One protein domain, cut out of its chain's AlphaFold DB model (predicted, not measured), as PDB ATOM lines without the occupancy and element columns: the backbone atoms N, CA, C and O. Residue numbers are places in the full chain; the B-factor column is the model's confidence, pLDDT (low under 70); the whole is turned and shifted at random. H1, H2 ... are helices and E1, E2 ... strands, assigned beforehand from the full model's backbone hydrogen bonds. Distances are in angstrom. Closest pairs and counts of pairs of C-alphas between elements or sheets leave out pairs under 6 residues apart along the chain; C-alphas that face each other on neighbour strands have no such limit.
ATOM      1  N   ARG A   8     162.958 189.874 133.145       89.75
ATOM      2  CA  ARG A   8     162.577 188.959 134.231       89.75
ATOM      3  C   ARG A   8     161.472 188.033 133.758       89.75
ATOM      4  O   ARG A   8     160.505 188.491 133.161       89.75
ATOM      5  N   GLU A   9     161.594 186.750 134.056       91.31
ATOM      6  CA  GLU A   9     160.569 185.757 133.749       91.31
ATOM      7  C   GLU A   9     159.860 185.330 135.034       91.31
ATOM      8  O   GLU A   9     160.489 185.065 136.058       91.31
ATOM      9  N   PHE A  10     158.538 185.266 134.964       90.94
ATOM     10  CA  PHE A  10     157.645 184.838 136.025       90.94
ATOM     11  C   PHE A  10     156.868 183.626 135.529       90.94
ATOM     12  O   PHE A  10     156.382 183.604 134.396       90.94
ATOM     13  N   TYR A  11     156.749 182.616 136.381       92.00
ATOM     14  CA  TYR A  11     156.010 181.400 136.082       92.00
ATOM     15  C   TYR A  11     155.054 181.099 137.225       92.00
ATOM     16  O   TYR A  11     155.486 180.971 138.372       92.00
ATOM     17  N   ASP A  12     153.772 180.971 136.898       87.69
ATOM     18  CA  ASP A  12     152.776 180.454 137.824       87.69
ATOM     19  C   ASP A  12     152.533 178.960 137.542       87.69
ATOM     20  O   ASP A  12     151.956 178.610 136.507       87.69
ATOM     21  N   PRO A  13     152.946 178.048 138.439       86.69
ATOM     22  CA  PRO A  13     152.795 176.612 138.220       86.69
ATOM     23  C   PRO A  13     151.342 176.133 138.304       86.69
ATOM     24  O   PRO A  13     151.044 175.046 137.818       86.69
ATOM     25  N   LYS A  14     150.435 176.912 138.914       86.44
ATOM     26  CA  LYS A  14     149.023 176.527 139.065       86.44
ATOM     27  C   LYS A  14     148.240 176.695 137.764       86.44
ATOM     28  O   LYS A  14     147.472 175.812 137.403       86.44
ATOM     29  N   SER A  15     148.437 177.812 137.073       82.81
ATOM     30  CA  SER A  15     147.800 178.113 135.785       82.81
ATOM     31  C   SER A  15     148.654 177.715 134.579       82.81
ATOM     32  O   SER A  15     148.148 177.652 133.462       82.81
ATOM     33  N   GLY A  16     149.953 177.461 134.779       84.69
ATOM     34  CA  GLY A  16     150.910 177.243 133.694       84.69
ATOM     35  C   GLY A  16     151.314 178.529 132.963       84.69
ATOM     36  O   GLY A  16     152.044 178.457 131.971       84.69
ATOM     37  N   LEU A  17     150.864 179.695 133.441       88.38
ATOM     38  CA  LEU A  17     151.106 180.987 132.813       88.38
ATOM     39  C   LEU A  17     152.571 181.403 132.960       88.38
ATOM     40  O   LEU A  17     153.151 181.347 134.048       88.38
ATOM     41  N   LYS A  18     153.163 181.863 131.856       93.44
ATOM     42  CA  LYS A  18     154.501 182.460 131.837       93.44
ATOM     43  C   LYS A  18     154.396 183.906 131.399       93.44
ATOM     44  O   LYS A  18     153.835 184.195 130.345       93.44
ATOM     45  N   ILE A  19     154.959 184.800 132.196       92.31
ATOM     46  CA  ILE A  19     154.999 186.230 131.914       92.31
ATOM     47  C   ILE A  19     156.458 186.643 131.878       92.31
ATOM     48  O   ILE A  19     157.228 186.318 132.777       92.31
ATOM     49  N   ARG A  20     156.843 187.380 130.847       92.50
ATOM     50  CA  ARG A  20     158.158 187.992 130.747       92.50
ATOM     51  C   ARG A  20     158.006 189.498 130.851       92.50
ATOM     52  O   ARG A  20     157.231 190.093 130.116       92.50
ATOM     53  N   PHE A  21     158.751 190.100 131.755       91.75
ATOM     54  CA  PHE A  21     158.971 191.531 131.811       91.75
ATOM     55  C   PHE A  21     160.250 191.868 131.052       91.75
ATOM     56  O   PHE A  21     161.292 191.262 131.311       91.75
ATOM     57  N   ASP A  22     160.188 192.851 130.167       89.31
ATOM     58  CA  ASP A  22     161.342 193.437 129.499       89.31
ATOM     59  C   ASP A  22     161.431 194.911 129.901       89.31
ATOM     60  O   ASP A  22     160.521 195.707 129.661       89.31
ATOM     61  N   LYS A  23     162.545 195.267 130.547       88.00
ATOM     62  CA  LYS A  23     162.810 196.646 130.947       88.00
ATOM     63  C   LYS A  23     163.121 197.489 129.712       88.00
ATOM     64  O   LYS A  23     163.923 197.069 128.871       88.00
ATOM     65  N   GLY A  24     162.556 198.687 129.649       87.25
ATOM     66  CA  GLY A  24     162.872 199.678 128.635       87.25
ATOM     67  C   GLY A  24     164.355 200.042 128.648       87.25
ATOM     68  O   GLY A  24     164.973 200.242 129.699       87.25
ATOM     69  N   VAL A  25     164.940 200.132 127.460       84.81
ATOM     70  CA  VAL A  25     166.329 200.530 127.244       84.81
ATOM     71  C   VAL A  25     166.353 202.003 126.857       84.81
ATOM     72  O   VAL A  25     165.795 202.406 125.838       84.81
ATOM     73  N   HIS A  26     167.024 202.821 127.667       82.00
ATOM     74  CA  HIS A  26     167.159 204.248 127.393       82.00
ATOM     75  C   HIS A  26     167.870 204.478 126.048       82.00
ATOM     76  O   HIS A  26     168.951 203.938 125.815       82.00
ATOM     77  N   GLY A  27     167.260 205.271 125.164       83.62
ATOM     78  CA  GLY A  27     167.760 205.529 123.808       83.62
ATOM     79  C   GLY A  27     167.341 204.500 122.748       83.62
ATOM     80  O   GLY A  27     167.638 204.698 121.571       83.62
ATOM     81  N   ALA A  28     166.636 203.426 123.128       84.62
ATOM     82  CA  ALA A  28     165.959 202.562 122.164       84.62
ATOM     83  C   ALA A  28     164.701 203.247 121.597       84.62
ATOM     84  O   ALA A  28     164.255 204.282 122.088       84.62
ATOM     85  N   ASN A  29     164.129 202.663 120.544       82.38
ATOM     86  CA  ASN A  29     162.922 203.165 119.887       82.38
ATOM     87  C   ASN A  29     161.766 202.166 120.040       82.38
ATOM     88  O   ASN A  29     161.981 200.961 120.151       82.38
ATOM     89  N   GLY A  30     160.526 202.658 119.992       84.50
ATOM     90  CA  GLY A  30     159.332 201.810 120.065       84.50
ATOM     91  C   GLY A  30     159.145 201.147 121.434       84.50
ATOM     92  O   GLY A  30     159.442 201.747 122.463       84.50
ATOM     93  N   PHE A  31     158.639 199.910 121.448       84.44
ATOM     94  CA  PHE A  31     158.367 199.164 122.685       84.44
ATOM     95  C   PHE A  31     159.634 198.858 123.489       84.44
ATOM     96  O   PHE A  31     159.577 198.791 124.707       84.44
ATOM     97  N   GLU A  32     160.793 198.745 122.835       82.06
ATOM     98  CA  GLU A  32     162.072 198.527 123.520       82.06
ATOM     99  C   GLU A  32     162.508 199.735 124.362       82.06
ATOM    100  O   GLU A  32     163.352 199.580 125.239       82.06
ATOM    101  N   ALA A  33     161.943 200.925 124.126       86.62
ATOM    102  CA  ALA A  33     162.236 202.139 124.889       86.62
ATOM    103  C   ALA A  33     161.493 202.210 126.231       86.62
ATOM    104  O   ALA A  33     161.838 203.026 127.085       86.62
ATOM    105  N   VAL A  34     160.460 201.384 126.408       87.94
ATOM    106  CA  VAL A  34     159.568 201.414 127.569       87.94
ATOM    107  C   VAL A  34     159.502 200.052 128.237       87.94
ATOM    108  O   VAL A  34     159.704 199.010 127.613       87.94
ATOM    109  N   ASP A  35     159.200 200.073 129.526       90.69
ATOM    110  CA  ASP A  35     158.897 198.867 130.278       90.69
ATOM    111  C   ASP A  35     157.637 198.212 129.702       90.69
ATOM    112  O   ASP A  35     156.597 198.857 129.533       90.69
ATOM    113  N   HIS A  36     157.732 196.927 129.377       92.00
ATOM    114  CA  HIS A  36     156.614 196.180 128.820       92.00
ATOM    115  C   HIS A  36     156.657 194.711 129.239       92.00
ATOM    116  O   HIS A  36     157.694 194.166 129.623       92.00
ATOM    117  N   TYR A  37     155.501 194.065 129.159       92.00
ATOM    118  CA  TYR A  37     155.325 192.653 129.454       92.00
ATOM    119  C   TYR A  37     154.958 191.877 128.188       92.00
ATOM    120  O   TYR A  37     154.287 192.395 127.298       92.00
ATOM    121  N   HIS A  38     155.358 190.611 128.149       93.19
ATOM    122  CA  HIS A  38     154.878 189.597 127.217       93.19
ATOM    123  C   HIS A  38     154.243 188.477 128.027       93.19
ATOM    124  O   HIS A  38     154.890 187.881 128.891       93.19
ATOM    125  N   VAL A  39     152.992 188.154 127.734       93.31
ATOM    126  CA  VAL A  39     152.327 186.986 128.313       93.31
ATOM    127  C   VAL A  39     152.462 185.852 127.308       93.31
ATOM    128  O   VAL A  39     152.032 185.990 126.170       93.31
ATOM    129  N   MET A  40     153.088 184.735 127.676       92.69
ATOM    130  CA  MET A  40     153.145 183.563 126.801       92.69
ATOM    131  C   MET A  40     151.808 182.837 126.827       92.69
ATOM    132  O   MET A  40     151.266 182.560 127.897       92.69
ATOM    133  N   ASN A  41     151.321 182.463 125.647       91.56
ATOM    134  CA  ASN A  41     150.165 181.589 125.532       91.56
ATOM    135  C   ASN A  41     150.571 180.173 125.980       91.56
ATOM    136  O   ASN A  41     151.372 179.547 125.292       91.56
ATOM    137  N   PRO A  42     150.052 179.620 127.090       89.25
ATOM    138  CA  PRO A  42     150.447 178.285 127.550       89.25
ATOM    139  C   PRO A  42     150.069 177.172 126.560       89.25
ATOM    140  O   PRO A  42     150.675 176.104 126.582       89.25
ATOM    141  N   ASN A  43     149.110 177.436 125.668       88.19
ATOM    142  CA  ASN A  43     148.591 176.490 124.685       88.19
ATOM    143  C   ASN A  43     149.102 176.767 123.265       88.19
ATOM    144  O   ASN A  43     148.470 176.335 122.301       88.19
ATOM    145  N   TYR A  44     150.201 177.516 123.110       89.19
ATOM    146  CA  TYR A  44     150.657 177.874 121.773       89.19
ATOM    147  C   TYR A  44     151.024 176.632 120.946       89.19
ATOM    148  O   TYR A  44     151.693 175.707 121.411       89.19
ATOM    149  N   THR A  45     150.641 176.649 119.677       90.38
ATOM    150  CA  THR A  45     150.957 175.620 118.684       90.38
ATOM    151  C   THR A  45     152.109 176.063 117.791       90.38
ATOM    152  O   THR A  45     152.987 175.263 117.459       90.38
ATOM    153  N   ASN A  46     152.172 177.355 117.445       90.12
ATOM    154  CA  ASN A  46     153.198 177.902 116.576       90.12
ATOM    155  C   ASN A  46     153.754 179.226 117.110       90.12
ATOM    156  O   ASN A  46     153.072 180.244 117.221       90.12
ATOM    157  N   LYS A  47     155.074 179.255 117.324       88.00
ATOM    158  CA  LYS A  47     155.780 180.443 117.826       88.00
ATOM    159  C   LYS A  47     155.594 181.696 116.959       88.00
ATOM    160  O   LYS A  47     155.819 182.801 117.432       88.00
ATOM    161  N   LYS A  48     155.261 181.558 115.676       88.25
ATOM    162  CA  LYS A  48     155.063 182.701 114.776       88.25
ATOM    163  C   LYS A  48     153.623 183.206 114.746       88.25
ATOM    164  O   LYS A  48     153.428 184.337 114.325       88.25
ATOM    165  N   VAL A  49     152.649 182.402 115.173       88.31
ATOM    166  CA  VAL A  49     151.220 182.682 114.956       88.31
ATOM    167  C   VAL A  49     150.500 183.009 116.261       88.31
ATOM    168  O   VAL A  49     149.707 183.940 116.283       88.31
ATOM    169  N   ASP A  50     150.822 182.307 117.348       92.69
ATOM    170  CA  ASP A  50     150.006 182.311 118.570       92.69
ATOM    171  C   ASP A  50     150.838 182.187 119.860       92.69
ATOM    172  O   ASP A  50     150.388 181.649 120.868       92.69
ATOM    173  N   TYR A  51     152.084 182.662 119.825       93.31
ATOM    174  CA  TYR A  51     153.059 182.474 120.902       93.31
ATOM    175  C   TYR A  51     152.778 183.279 122.171       93.31
ATOM    176  O   TYR A  51     153.108 182.833 123.272       93.31
ATOM    177  N   TYR A  52     152.203 184.467 122.016       94.56
ATOM    178  CA  TYR A  52     151.904 185.373 123.115       94.56
ATOM    179  C   TYR A  52     150.402 185.612 123.217       94.56
ATOM    180  O   TYR A  52     149.659 185.271 122.303       94.56
ATOM    181  N   LEU A  53     149.971 186.197 124.325       94.00
ATOM    182  CA  LEU A  53     148.635 186.740 124.512       94.00
ATOM    183  C   LEU A  53     148.718 188.270 124.493       94.00
ATOM    184  O   LEU A  53     149.697 188.838 124.988       94.00
ATOM    185  N   ASP A  54     147.722 188.923 123.900       92.19
ATOM    186  CA  ASP A  54     147.527 190.367 124.041       92.19
ATOM    187  C   ASP A  54     146.871 190.724 125.390       92.19
ATOM    188  O   ASP A  54     146.643 189.861 126.241       92.19
ATOM    189  N   VAL A  55     146.596 192.014 125.603       89.38
ATOM    190  CA  VAL A  55     145.989 192.528 126.844       89.38
ATOM    191  C   VAL A  55     144.587 191.966 127.112       89.38
ATOM    192  O   VAL A  55     144.203 191.824 128.270       89.38
ATOM    193  N   ASP A  56     143.853 191.599 126.061       89.88
ATOM    194  CA  ASP A  56     142.519 190.998 126.131       89.88
ATOM    195  C   ASP A  56     142.583 189.462 126.257       89.88
ATOM    196  O   ASP A  56     141.559 188.797 126.426       89.88
ATOM    197  N   GLY A  57     143.785 188.879 126.197       89.56
ATOM    198  CA  GLY A  57     144.013 187.442 126.283       89.56
ATOM    199  C   GLY A  57     143.907 186.704 124.947       89.56
ATOM    200  O   GLY A  57     143.845 185.471 124.953       89.56
ATOM    201  N   ASN A  58     143.898 187.400 123.804       93.62
ATOM    202  CA  ASN A  58     143.859 186.733 122.501       93.62
ATOM    203  C   ASN A  58     145.260 186.283 122.065       93.62
ATOM    204  O   ASN A  58     146.239 187.007 122.269       93.62
ATOM    205  N   PRO A  59     145.382 185.111 121.418       93.81
ATOM    206  CA  PRO A  59     146.654 184.630 120.908       93.81
ATOM    207  C   PRO A  59     147.182 185.517 119.781       93.81
ATOM    208  O   PRO A  59     146.495 185.796 118.799       93.81
ATOM    209  N   VAL A  60     148.449 185.901 119.896       93.88
ATOM    210  CA  VAL A  60     149.165 186.720 118.922       93.88
ATOM    211  C   VAL A  60     150.543 186.143 118.613       93.88
ATOM    212  O   VAL A  60     151.237 185.557 119.451       93.88
ATOM    213  N   GLY A  61     150.963 186.332 117.368       90.88
ATOM    214  CA  GLY A  61     152.248 185.858 116.882       90.88
ATOM    215  C   GLY A  61     153.427 186.598 117.503       90.88
ATOM    216  O   GLY A  61     153.338 187.766 117.892       90.88
ATOM    217  N   LYS A  62     154.585 185.933 117.543       87.25
ATOM    218  CA  LYS A  62     155.836 186.575 117.952       87.25
ATOM    219  C   LYS A  62     156.169 187.745 117.020       87.25
ATOM    220  O   LYS A  62     156.264 187.568 115.809       87.25
ATOM    221  N   GLY A  63     156.414 188.915 117.610       83.38
ATOM    222  CA  GLY A  63     156.708 190.155 116.884       83.38
ATOM    223  C   GLY A  63     155.473 191.006 116.582       83.38
ATOM    224  O   GLY A  63     155.615 192.100 116.040       83.38
ATOM    225  N   SER A  64     154.273 190.544 116.951       87.38
ATOM    226  CA  SER A  64     153.077 191.382 116.907       87.38
ATOM    227  C   SER A  64     153.202 192.546 117.892       87.38
ATOM    228  O   SER A  64     153.657 192.379 119.022       87.38
ATOM    229  N   LYS A  65     152.751 193.739 117.494       87.12
ATOM    230  CA  LYS A  65     152.710 194.904 118.395       87.12
ATOM    231  C   LYS A  65     151.813 194.638 119.607       87.12
ATOM    232  O   LYS A  65     152.160 195.039 120.706       87.12
ATOM    233  N   ALA A  66     150.725 193.893 119.409       88.69
ATOM    234  CA  ALA A  66     149.769 193.541 120.455       88.69
ATOM    235  C   ALA A  66     150.354 192.629 121.549       88.69
ATOM    236  O   ALA A  66     149.813 192.591 122.647       88.69
ATOM    237  N   SER A  67     151.475 191.939 121.291       89.19
ATOM    238  CA  SER A  67     152.132 191.127 122.325       89.19
ATOM    239  C   SER A  67     152.873 191.964 123.370       89.19
ATOM    240  O   SER A  67     153.299 191.416 124.381       89.19
ATOM    241  N   HIS A  68     153.076 193.263 123.117       91.25
ATOM    242  CA  HIS A  68     153.789 194.169 124.012       91.25
ATOM    243  C   HIS A  68     152.783 194.890 124.909       91.25
ATOM    244  O   HIS A  68     152.204 195.911 124.533       91.25
ATOM    245  N   ILE A  69     152.583 194.356 126.110       90.31
ATOM    246  CA  ILE A  69     151.648 194.905 127.087       90.31
ATOM    247  C   ILE A  69     152.375 195.984 127.888       90.31
ATOM    248  O   ILE A  69     153.209 195.692 128.747       90.31
ATOM    249  N   ILE A  70     152.072 197.244 127.585       88.44
ATOM    250  CA  ILE A  70     152.570 198.397 128.338       88.44
ATOM    251  C   ILE A  70     151.532 198.741 129.403       88.44
ATOM    252  O   ILE A  70     150.423 199.159 129.075       88.44
TER     253      ILE A  70
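Overview. This is residues 8 to 70 of the 75 residues of the protein "WXG100 family type VII secretion target protein" of Clostridium sp. CAG:411 (UniProt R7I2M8). With little regular structure, this is a small antiparallel sheet, in the order E1, E2, E3, with short helix H1 past one end between E2 and E3, and looping residues 41 to 70 beyond E3. The printed part has 63 residues, of which E1, E2, H1 and E3 hold 18; the class is mixed. It is compact, radius of gyration of the C-alphas 11.8 A, and spans 36 by 23 by 18 A.

Arrangement. Start at E1, residues 8 to 11, a hairpin with E2, residues 18 to 22; N 10 and O 19 are within hydrogen-bond range, 2.8 A. In E3, residues 36 to 40, find N 38 2.8 A from O 20. Residues 39 to 40 pair with 52 to 53, antiparallel. H1, residues 30 to 33, is only just not on the sheet, with 4 pairs of C-alphas within 10 A; it is too short for an O i to N i+4 pair.

Along the chain. Find C-alpha 8 at (162.577, 188.959, 134.231), where E1 begins. E2 runs 13.1 A; E3 runs 13.2 A to C-alpha 40 at (153.145, 183.563, 126.801).

Size, cuts and confidence. The printed part has no cut, no long link, and no printed residue under 70.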